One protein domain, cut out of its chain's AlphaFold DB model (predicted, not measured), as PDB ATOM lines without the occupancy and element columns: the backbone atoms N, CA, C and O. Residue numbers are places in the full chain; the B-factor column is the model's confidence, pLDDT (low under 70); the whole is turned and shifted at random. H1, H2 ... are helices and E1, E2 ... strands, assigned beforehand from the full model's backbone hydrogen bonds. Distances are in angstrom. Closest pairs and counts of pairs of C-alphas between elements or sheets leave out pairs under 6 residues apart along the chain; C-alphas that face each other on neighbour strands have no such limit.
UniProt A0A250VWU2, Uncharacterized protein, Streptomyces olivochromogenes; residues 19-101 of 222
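Overview. This is residues 19 to 101 of the 222 residues of an uncharacterized protein of Streptomyces olivochromogenes (UniProt A0A250VWU2). A twisted antiparallel sheet, in the order E1, E4, E2, E3, has helix H1 packed on one face, making two layers, while a loop, residues 43 to 64, reaches one end of the longest axis. The 83 printed residues, under half in named elements, hold E1, E2, E3, H1 and E4 in turn, class mixed. The whole is compact, radius of gyration of the C-alphas 13.1 A, spans 41 by 28 by 20 A.

Along the chain. E1, residues 24 to 27, begins at C-alpha 24 (32.024, 3.275, 39.194). E2, residues 35 to 42, spans 19.5 A and bends by 66 degrees at residue 38. E3 is residues 65 to 68; H1, residues 69 to 78, spans 14.2 A. E4, residues 90 to 100, spans 24.3 A, bends by 86 degrees at residue 93 and ends at C-alpha 100 (31.149, 3.890, 23.203).

Arrangement. Within hydrogen-bond range are N 26 and O 94 of E1 and E4, 2.9 A; N 38 and O 95 of E2 and E4, 3.0 A; and N 39 and O 67 of the hairpin E2 and E3, 2.8 A. H1, with every O i to N i+4 pair within range, is on the sheet; its closest C-alphas to E2 are Glu 69 and Gly 37, 5.5 A. E3, H1 and E4 form a split strand-helix-strand unit, E2 between its strands, with a right-handed crossover.

Size, cuts and confidence. The farthest C-alphas, Gly 21 and His 50, are 40.9 A apart. The printed part has no cut; links E2 to E3 and H1 to E4 are long. Residue 60 is under pLDDT 70.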
ATOM      1  N   PRO A  19      33.252   7.250  28.178       94.62
ATOM      2  CA  PRO A  19      32.392   6.704  29.223       94.62
ATOM      3  C   PRO A  19      30.988   7.313  29.191       94.62
ATOM      4  O   PRO A  19      30.812   8.532  29.097       94.62
ATOM      5  N   ILE A  20      29.971   6.470  29.331       91.81
ATOM      6  CA  ILE A  20      28.561   6.854  29.413       91.81
ATOM      7  C   ILE A  20      28.082   6.664  30.848       91.81
ATOM      8  O   ILE A  20      28.310   5.618  31.453       91.81
ATOM      9  N   GLY A  21      27.407   7.674  31.392       87.62
ATOM     10  CA  GLY A  21      26.938   7.658  32.774       87.62
ATOM     11  C   GLY A  21      28.042   7.939  33.794       87.62
ATOM     12  O   GLY A  21      29.108   8.457  33.460       87.62
ATOM     13  N   ARG A  22      27.744   7.628  35.057       89.69
ATOM     14  CA  ARG A  22      28.624   7.893  36.197       89.69
ATOM     15  C   ARG A  22      29.711   6.812  36.298       89.69
ATOM     16  O   ARG A  22      29.362   5.634  36.257       89.69
ATOM     17  N   PRO A  23      30.993   7.180  36.468       93.00
ATOM     18  CA  PRO A  23      32.047   6.216  36.753       93.00
ATOM     19  C   PRO A  23      31.800   5.468  38.067       93.00
ATOM     20  O   PRO A  23      31.450   6.069  39.082       93.00
ATOM     21  N   GLU A  24      32.023   4.162  38.036       95.94
ATOM     22  CA  GLU A  24      32.024   3.275  39.194       95.94
ATOM     23  C   GLU A  24      33.468   2.975  39.583       95.94
ATOM     24  O   GLU A  24      34.328   2.788  38.713       95.94
ATOM     25  N   HIS A  25      33.718   2.930  40.888       97.50
ATOM     26  CA  HIS A  25      35.013   2.573  41.445       97.50
ATOM     27  C   HIS A  25      35.162   1.056  41.520       97.50
ATOM     28  O   HIS A  25      34.270   0.366  42.012       97.50
ATOM     29  N   THR A  26      36.291   0.540  41.045       96.69
ATOM     30  CA  THR A  26      36.642  -0.877  41.135       96.69
ATOM     31  C   THR A  26      38.103  -1.055  41.539       96.69
ATOM     32  O   THR A  26      38.972  -0.270  41.155       96.69
ATOM     33  N   THR A  27      38.384  -2.118  42.293       96.56
ATOM     34  CA  THR A  27      39.728  -2.527  42.728       96.56
ATOM     35  C   THR A  27      39.932  -4.010  42.421       96.56
ATOM     36  O   THR A  27      38.977  -4.786  42.415       96.56
ATOM     37  N   GLY A  28      41.167  -4.417  42.110       87.12
ATOM     38  CA  GLY A  28      41.521  -5.834  41.916       87.12
ATOM     39  C   GLY A  28      40.890  -6.541  40.705       87.12
ATOM     40  O   GLY A  28      41.054  -7.751  40.563       87.12
ATOM     41  N   LEU A  29      40.186  -5.820  39.827       85.94
ATOM     42  CA  LEU A  29      39.623  -6.367  38.591       85.94
ATOM     43  C   LEU A  29      40.590  -6.182  37.409       85.94
ATOM     44  O   LEU A  29      41.271  -5.155  37.331       85.94
ATOM     45  N   PRO A  30      40.633  -7.134  36.457       91.25
ATOM     46  CA  PRO A  30      41.371  -6.952  35.214       91.25
ATOM     47  C   PRO A  30      40.756  -5.832  34.360       91.25
ATOM     48  O   PRO A  30      39.609  -5.426  34.556       91.25
ATOM     49  N   HIS A  31      41.513  -5.355  33.370       95.50
ATOM     50  CA  HIS A  31      41.027  -4.355  32.415       95.50
ATOM     51  C   HIS A  31      39.812  -4.865  31.625       95.50
ATOM     52  O   HIS A  31      39.892  -5.889  30.942       95.50
ATOM     53  N   ASP A  32      38.701  -4.125  31.671       94.75
ATOM     54  CA  ASP A  32      37.521  -4.377  30.840       94.75
ATOM     55  C   ASP A  32      37.504  -3.447  29.621       94.75
ATOM     56  O   ASP A  32      37.223  -2.251  29.708       94.75
ATOM     57  N   ARG A  33      37.716  -4.036  28.440       92.94
ATOM     58  CA  ARG A  33      37.748  -3.327  27.153       92.94
ATOM     59  C   ARG A  33      36.416  -2.684  26.754       92.94
ATOM     60  O   ARG A  33      36.405  -1.904  25.800       92.94
ATOM     61  N   ARG A  34      35.302  -3.002  27.418       94.44
ATOM     62  CA  ARG A  34      33.984  -2.387  27.178       94.44
ATOM     63  C   ARG A  34      33.753  -1.136  28.024       94.44
ATOM     64  O   ARG A  34      32.741  -0.455  27.835       94.44
ATOM     65  N   ARG A  35      34.670  -0.834  28.942       96.19
ATOM     66  CA  ARG A  35      34.607   0.312  29.843       96.19
ATOM     67  C   ARG A  35      35.683   1.333  29.485       96.19
ATOM     68  O   ARG A  35      36.641   1.027  28.779       96.19
ATOM     69  N   ALA A  36      35.475   2.567  29.923       97.06
ATOM     70  CA  ALA A  36      36.441   3.649  29.784       97.06
ATOM     71  C   ALA A  36      36.389   4.552  31.015       97.06
ATOM     72  O   ALA A  36      35.376   4.606  31.715       97.06
ATOM     73  N   GLY A  37      37.485   5.255  31.271       96.62
ATOM     74  CA  GLY A  37      37.625   6.149  32.409       96.62
ATOM     75  C   GLY A  37      39.091   6.381  32.749       96.62
ATOM     76  O   GLY A  37      39.912   6.586  31.850       96.62
ATOM     77  N   VAL A  38      39.398   6.367  34.042       97.44
ATOM     78  CA  VAL A  38      40.750   6.577  34.571       97.44
ATOM     79  C   VAL A  38      41.172   5.421  35.469       97.44
ATOM     80  O   VAL A  38      40.340   4.786  36.120       97.44
ATOM     81  N   HIS A  39      42.474   5.154  35.495       97.62
ATOM     82  CA  HIS A  39      43.071   3.990  36.137       97.62
ATOM     83  C   HIS A  39      44.309   4.412  36.916       97.62
ATOM     84  O   HIS A  39      45.175   5.091  36.362       97.62
ATOM     85  N   LEU A  40      44.412   3.991  38.173       97.50
ATOM     86  CA  LEU A  40      45.651   4.101  38.929       97.50
ATOM     87  C   LEU A  40      46.518   2.898  38.576       97.50
ATOM     88  O   LEU A  40      46.133   1.755  38.840       97.50
ATOM     89  N   ILE A  41      47.680   3.148  37.982       96.44
ATOM     90  CA  ILE A  41      48.593   2.090  37.552       96.44
ATOM     91  C   ILE A  41      49.984   2.275  38.142       96.44
ATOM     92  O   ILE A  41      50.437   3.404  38.307       96.44
ATOM     93  N   THR A  42      50.700   1.180  38.385       95.56
ATOM     94  CA  THR A  42      52.165   1.221  38.342       95.56
ATOM     95  C   THR A  42      52.578   1.011  36.888       95.56
ATOM     96  O   THR A  42      52.290  -0.059  36.336       95.56
ATOM     97  N   PRO A  43      53.189   2.018  36.243       93.81
ATOM     98  CA  PRO A  43      53.660   1.865  34.879       93.81
ATOM     99  C   PRO A  43      54.856   0.903  34.815       93.81
ATOM    100  O   PRO A  43      55.600   0.803  35.794       93.81
ATOM    101  N   PRO A  44      55.045   0.197  33.689       93.44
ATOM    102  CA  PRO A  44      56.238  -0.612  33.481       93.44
ATOM    103  C   PRO A  44      57.473   0.278  33.296       93.44
ATOM    104  O   PRO A  44      57.349   1.465  32.976       93.44
ATOM    105  N   ALA A  45      58.660  -0.308  33.459       92.62
ATOM    106  CA  ALA A  45      59.900   0.333  33.034       92.62
ATOM    107  C   ALA A  45      59.873   0.583  31.516       92.62
ATOM    108  O   ALA A  45      59.275  -0.188  30.757       92.62
ATOM    109  N   TRP A  46      60.492   1.681  31.082       93.56
ATOM    110  CA  TRP A  46      60.582   2.049  29.673       93.56
ATOM    111  C   TRP A  46      62.047   2.111  29.251       93.56
ATOM    112  O   TRP A  46      62.720   3.107  29.467       93.56
ATOM    113  N   GLU A  47      62.532   1.045  28.623       93.88
ATOM    114  CA  GLU A  47      63.952   0.890  28.261       93.88
ATOM    115  C   GLU A  47      64.319   1.558  26.920       93.88
ATOM    116  O   GLU A  47      65.461   1.514  26.471       93.88
ATOM    117  N   TYR A  48      63.347   2.184  26.247       92.25
ATOM    118  CA  TYR A  48      63.495   2.729  24.893       92.25
ATOM    119  C   TYR A  48      63.589   4.260  24.865       92.25
ATOM    120  O   TYR A  48      63.355   4.863  23.822       92.25
ATOM    121  N   GLU A  49      63.921   4.916  25.980       88.50
ATOM    122  CA  GLU A  49      63.936   6.389  26.090       88.50
ATOM    123  C   GLU A  49      64.808   7.090  25.037       88.50
ATOM    124  O   GLU A  49      64.524   8.223  24.652       88.50
ATOM    125  N   HIS A  50      65.841   6.411  24.533       88.62
ATOM    126  CA  HIS A  50      66.754   6.952  23.526       88.62
ATOM    127  C   HIS A  50      66.281   6.777  22.075       88.62
ATOM    128  O   HIS A  50      66.857   7.390  21.179       88.62
ATOM    129  N   THR A  51      65.267   5.947  21.820       91.19
ATOM    130  CA  THR A  51      64.821   5.605  20.455       91.19
ATOM    131  C   THR A  51      63.338   5.861  20.219       91.19
ATOM    132  O   THR A  51      62.942   6.200  19.104       91.19
ATOM    133  N   LEU A  52      62.511   5.731  21.256       93.19
ATOM    134  CA  LEU A  52      61.067   5.899  21.195       93.19
ATOM    135  C   LEU A  52      60.580   6.833  22.311       93.19
ATOM    136  O   LEU A  52      61.038   6.744  23.453       93.19
ATOM    137  N   PRO A  53      59.579   7.687  22.028       91.50
ATOM    138  CA  PRO A  53      58.979   8.518  23.060       91.50
ATOM    139  C   PRO A  53      58.348   7.642  24.147       91.50
ATOM    140  O   PRO A  53      57.675   6.653  23.847       91.50
ATOM    141  N   ASN A  54      58.507   8.037  25.411       92.25
ATOM    142  CA  ASN A  54      57.843   7.350  26.512       92.25
ATOM    143  C   ASN A  54      56.310   7.451  26.332       92.25
ATOM    144  O   ASN A  54      55.792   8.562  26.158       92.25
ATOM    145  N   PRO A  55      55.551   6.337  26.372       92.31
ATOM    146  CA  PRO A  55      54.091   6.345  26.222       92.31
ATOM    147  C   PRO A  55      53.356   7.144  27.315       92.31
ATOM    148  O   PRO A  55      52.165   7.428  27.178       92.31
ATOM    149  N   LEU A  56      54.044   7.527  28.392       91.38
ATOM    150  CA  LEU A  56      53.529   8.397  29.449       91.38
ATOM    151  C   LEU A  56      53.921   9.871  29.285       91.38
ATOM    152  O   LEU A  56      53.485  10.687  30.103       91.38
ATOM    153  N   GLY A  57      54.691  10.217  28.251       87.12
ATOM    154  CA  GLY A  57      55.312  11.531  28.076       87.12
ATOM    155  C   GLY A  57      56.462  11.779  29.061       87.12
ATOM    156  O   GLY A  57      56.914  10.865  29.746       87.12
ATOM    157  N   ASN A  58      56.911  13.033  29.165       79.81
ATOM    158  CA  ASN A  58      58.033  13.451  30.023       79.81
ATOM    159  C   ASN A  58      57.630  13.594  31.507       79.81
ATOM    160  O   ASN A  58      57.831  14.645  32.111       79.81
ATOM    161  N   ARG A  59      56.969  12.588  32.089       76.75
ATOM    162  CA  ARG A  59      56.517  12.639  33.488       76.75
ATOM    163  C   ARG A  59      57.565  12.029  34.427       76.75
ATOM    164  O   ARG A  59      57.658  10.806  34.504       76.75
ATOM    165  N   ASP A  60      58.223  12.855  35.237       68.00
ATOM    166  CA  ASP A  60      59.331  12.435  36.122       68.00
ATOM    167  C   ASP A  60      58.934  11.849  37.493       68.00
ATOM    168  O   ASP A  60      59.785  11.375  38.239       68.00
ATOM    169  N   GLU A  61      57.653  11.846  37.872       76.81
ATOM    170  CA  GLU A  61      57.263  11.467  39.245       76.81
ATOM    171  C   GLU A  61      57.306   9.948  39.508       76.81
ATOM    172  O   GLU A  61      56.553   9.210  38.877       76.81
ATOM    173  N   PRO A  62      58.095   9.425  40.459       82.00
ATOM    174  CA  PRO A  62      58.126   7.987  40.730       82.00
ATOM    175  C   PRO A  62      56.795   7.459  41.301       82.00
ATOM    176  O   PRO A  62      56.065   8.167  41.989       82.00
ATOM    177  N   GLY A  63      56.513   6.168  41.081       88.56
ATOM    178  CA  GLY A  63      55.404   5.450  41.729       88.56
ATOM    179  C   GLY A  63      54.108   5.322  40.908       88.56
ATOM    180  O   GLY A  63      54.121   5.509  39.685       88.56
ATOM    181  N   PRO A  64      52.997   4.908  41.558       94.06
ATOM    182  CA  PRO A  64      51.694   4.746  40.917       94.06
ATOM    183  C   PRO A  64      51.105   6.068  40.416       94.06
ATOM    184  O   PRO A  64      51.236   7.098  41.071       94.06
ATOM    185  N   ARG A  65      50.422   6.038  39.267       93.50
ATOM    186  CA  ARG A  65      49.923   7.239  38.582       93.50
ATOM    187  C   ARG A  65      48.546   7.028  37.981       93.50
ATOM    188  O   ARG A  65      48.244   5.948  37.470       93.50
ATOM    189  N   TRP A  66      47.740   8.084  37.985       95.50
ATOM    190  CA  TRP A  66      46.472   8.105  37.267       95.50
ATOM    191  C   TRP A  66      46.706   8.295  35.772       95.50
ATOM    192  O   TRP A  66      47.297   9.282  35.333       95.50
ATOM    193  N   VAL A  67      46.200   7.354  34.983       96.25
ATOM    194  CA  VAL A  67      46.205   7.419  33.524       96.25
ATOM    195  C   VAL A  67      44.789   7.297  32.983       96.25
ATOM    196  O   VAL A  67      43.911   6.682  33.584       96.25
ATOM    197  N   THR A  68      44.558   7.892  31.822       96.94
ATOM    198  CA  THR A  68      43.303   7.752  31.085       96.94
ATOM    199  C   THR A  68      43.260   6.431  30.321       96.94
ATOM    200  O   THR A  68      44.296   5.858  29.975       96.94
ATOM    201  N   GLU A  69      42.054   5.987  29.982       97.25
ATOM    202  CA  GLU A  69      41.827   4.759  29.216       97.25
ATOM    203  C   GLU A  69      42.651   4.659  27.908       97.25
ATOM    204  O   GLU A  69      43.242   3.605  27.670       97.25
ATOM    205  N   PRO A  70      42.795   5.705  27.062       96.88
ATOM    206  CA  PRO A  70      43.659   5.628  25.878       96.88
ATOM    207  C   PRO A  70      45.132   5.351  26.195       96.88
ATOM    208  O   PRO A  70      45.783   4.596  25.475       96.88
ATOM    209  N   THR A  71      45.641   5.917  27.292       96.81
ATOM    210  CA  THR A  71      47.020   5.694  27.746       96.81
ATOM    211  C   THR A  71      47.196   4.262  28.250       96.81
ATOM    212  O   THR A  71      48.151   3.587  27.873       96.81
ATOM    213  N   LEU A  72      46.246   3.757  29.046       97.44
ATOM    214  CA  LEU A  72      46.262   2.365  29.503       97.44
ATOM    215  C   LEU A  72      46.204   1.389  28.319       97.44
ATOM    216  O   LEU A  72      47.000   0.455  28.246       97.44
ATOM    217  N   ARG A  73      45.310   1.628  27.352       97.19
ATOM    218  CA  ARG A  73      45.209   0.816  26.129       97.19
ATOM    219  C   ARG A  73      46.481   0.844  25.296       97.19
ATOM    220  O   ARG A  73      46.797  -0.169  24.673       97.19
ATOM    221  N   LEU A  74      47.183   1.978  25.255       96.94
ATOM    222  CA  LEU A  74      48.491   2.064  24.620       96.94
ATOM    223  C   LEU A  74      49.476   1.137  25.338       96.94
ATOM    224  O   LEU A  74      49.970   0.215  24.707       96.94
ATOM    225  N   LEU A  75      49.678   1.283  26.649       97.19
ATOM    226  CA  LEU A  75      50.602   0.438  27.424       97.19
ATOM    227  C   LEU A  75      50.288  -1.066  27.315       97.19
ATOM    228  O   LEU A  75      51.182  -1.885  27.111       97.19
ATOM    229  N   LEU A  76      49.009  -1.446  27.383       97.19
ATOM    230  CA  LEU A  76      48.574  -2.837  27.189       97.19
ATOM    231  C   LEU A  76      48.863  -3.350  25.770       97.19
ATOM    232  O   LEU A  76      49.127  -4.533  25.569       97.19
ATOM    233  N   ARG A  77      48.819  -2.473  24.762       97.19
ATOM    234  CA  ARG A  77      49.214  -2.819  23.394       97.19
ATOM    235  C   ARG A  77      50.727  -2.998  23.289       97.19
ATOM    236  O   ARG A  77      51.155  -3.977  22.686       97.19
ATOM    237  N   LEU A  78      51.512  -2.096  23.877       97.06
ATOM    238  CA  LEU A  78      52.978  -2.135  23.815       97.06
ATOM    239  C   LEU A  78      53.571  -3.339  24.553       97.06
ATOM    240  O   LEU A  78      54.575  -3.887  24.114       97.06
ATOM    241  N   SER A  79      52.894  -3.798  25.604       97.25
ATOM    242  CA  SER A  79      53.242  -5.022  26.333       97.25
ATOM    243  C   SER A  79      52.737  -6.316  25.697       97.25
ATOM    244  O   SER A  79      53.076  -7.409  26.146       97.25
ATOM    245  N   SER A  80      51.917  -6.233  24.646       96.62
ATOM    246  CA  SER A  80      51.452  -7.436  23.958       96.62
ATOM    247  C   SER A  80      52.603  -8.126  23.209       96.62
ATOM    248  O   SER A  80      53.508  -7.433  22.742       96.62
ATOM    249  N   PRO A  81      52.536  -9.453  22.975       96.06
ATOM    250  CA  PRO A  81      53.589 -10.194  22.269       96.06
ATOM    251  C   PRO A  81      53.927  -9.659  20.874       96.06
ATOM    252  O   PRO A  81      55.017  -9.896  20.373       96.06
ATOM    253  N   LYS A  82      52.992  -8.940  20.238       94.44
ATOM    254  CA  LYS A  82      53.224  -8.304  18.939       94.44
ATOM    255  C   LYS A  82      54.283  -7.196  19.011       94.44
ATOM    256  O   LYS A  82      54.999  -7.011  18.039       94.44
ATOM    257  N   TYR A  83      54.319  -6.437  20.108       94.56
ATOM    258  CA  TYR A  83      55.212  -5.288  20.272       94.56
ATOM    259  C   TYR A  83      56.359  -5.611  21.232       94.56
ATOM    260  O   TYR A  83      57.506  -5.327  20.915       94.56
ATOM    261  N   GLY A  84      56.055  -6.211  22.388       94.88
ATOM    262  CA  GLY A  84      57.056  -6.657  23.361       94.88
ATOM    263  C   GLY A  84      57.960  -5.544  23.901       94.88
ATOM    264  O   GLY A  84      59.105  -5.820  24.232       94.88
ATOM    265  N   LEU A  85      57.477  -4.297  23.963       96.06
ATOM    266  CA  LEU A  85      58.300  -3.124  24.304       96.06
ATOM    267  C   LEU A  85      58.357  -2.819  25.807       96.06
ATOM    268  O   LEU A  85      59.154  -1.993  26.239       96.06
ATOM    269  N   CYS A  86      57.475  -3.409  26.608       96.50
ATOM    270  CA  CYS A  86      57.458  -3.221  28.055       96.50
ATOM    271  C   CYS A  86      56.655  -4.337  28.727       96.50
ATOM    272  O   CYS A  86      55.879  -5.036  28.072       96.50
ATOM    273  N   ASP A  87      56.764  -4.452  30.046       96.69
ATOM    274  CA  ASP A  87      55.855  -5.300  30.815       96.69
ATOM    275  C   ASP A  87      54.419  -4.738  30.820       96.69
ATOM    276  O   ASP A  87      54.203  -3.538  30.605       96.69
ATOM    277  N   PRO A  88      53.396  -5.573  31.072       96.19
ATOM    278  CA  PRO A  88      52.041  -5.081  31.280       96.19
ATOM    279  C   PRO A  88      51.964  -4.147  32.502       96.19
ATOM    280  O   PRO A  88      52.484  -4.489  33.567       96.19
ATOM    281  N   PRO A  89      51.279  -2.990  32.408       95.69
ATOM    282  CA  PRO A  89      51.081  -2.120  33.563       95.69
ATOM    283  C   PRO A  89      50.256  -2.827  34.641       95.69
ATOM    284  O   PRO A  89      49.246  -3.477  34.351       95.69
ATOM    285  N   ARG A  90      50.627  -2.634  35.910       96.00
ATOM    286  CA  ARG A  90      49.834  -3.136  37.037       96.00
ATOM    287  C   ARG A  90      48.718  -2.150  37.353       96.00
ATOM    288  O   ARG A  90      48.997  -1.042  37.798       96.00
ATOM    289  N   ILE A  91      47.469  -2.563  37.165       97.31
ATOM    290  CA  ILE A  91      46.283  -1.769  37.512       97.31
ATOM    291  C   ILE A  91      45.933  -2.015  38.983       97.31
ATOM    292  O   ILE A  91      45.760  -3.163  39.391       97.31
ATOM    293  N   HIS A  92      45.827  -0.946  39.771       97.00
ATOM    294  CA  HIS A  92      45.450  -1.018  41.189       97.00
ATOM    295  C   HIS A  92      43.956  -0.786  41.378       97.00
ATOM    296  O   HIS A  92      43.266  -1.573  42.030       97.00
ATOM    297  N   GLU A  93      43.448   0.278  40.762       97.69
ATOM    298  CA  GLU A  93      42.048   0.674  40.839       97.69
ATOM    299  C   GLU A  93      41.623   1.469  39.608       97.69
ATOM    300  O   GLU A  93      42.448   1.928  38.814       97.69
ATOM    301  N   SER A  94      40.315   1.581  39.403       97.69
ATOM    302  CA  SER A  94      39.735   2.227  38.231       97.69
ATOM    303  C   SER A  94      38.444   2.957  38.584       97.69
ATOM    304  O   SER A  94      37.634   2.457  39.358       97.69
ATOM    305  N   PHE A  95      38.223   4.113  37.961       97.31
ATOM    306  CA  PHE A  95      36.926   4.788  37.910       97.31
ATOM    307  C   PHE A  95      36.454   4.759  36.467       97.31
ATOM    308  O   PHE A  95      36.953   5.513  35.629       97.31
ATOM    309  N   THR A  96      35.523   3.861  36.150       97.25
ATOM    310  CA  THR A  96      35.098   3.629  34.762       97.25
ATOM    311  C   THR A  96      33.598   3.453  34.647       97.25
ATOM    312  O   THR A  96      32.941   3.071  35.608       97.25
ATOM    313  N   SER A  97      33.051   3.661  33.455       96.12
ATOM    314  CA  SER A  97      31.685   3.260  33.114       96.12
ATOM    315  C   SER A  97      31.644   2.630  31.720       96.12
ATOM    316  O   SER A  97      32.662   2.577  31.021       96.12
ATOM    317  N   GLY A  98      30.482   2.112  31.310       96.31
ATOM    318  CA  GLY A  98      30.307   1.546  29.972       96.31
ATOM    319  C   GLY A  98      30.650   2.565  28.881       96.31
ATOM    320  O   GLY A  98      30.226   3.716  28.956       96.31
ATOM    321  N   ALA A  99      31.413   2.151  27.868       94.69
ATOM    322  CA  ALA A  99      31.953   3.056  26.858       94.69
ATOM    323  C   ALA A  99      31.316   2.886  25.472       94.69
ATOM    324  O   ALA A  99      30.756   1.835  25.128       94.69
ATOM    325  N   ARG A 100      31.432   3.931  24.646       93.19
ATOM    326  CA  ARG A 100      31.149   3.890  23.203       93.19
ATOM    327  C   ARG A 100      32.233   4.640  22.436       93.19
ATOM    328  O   ARG A 100      32.545   5.778  22.764       93.19
ATOM    329  N   GLU A 101      32.762   4.006  21.396       90.19
ATOM    330  CA  GLU A 101      33.755   4.591  20.483       90.19
ATOM    331  C   GLU A 101      33.126   5.595  19.501       90.19
ATOM    332  O   GLU A 101      33.691   6.639  19.208       90.19
TER     333      GLU A 101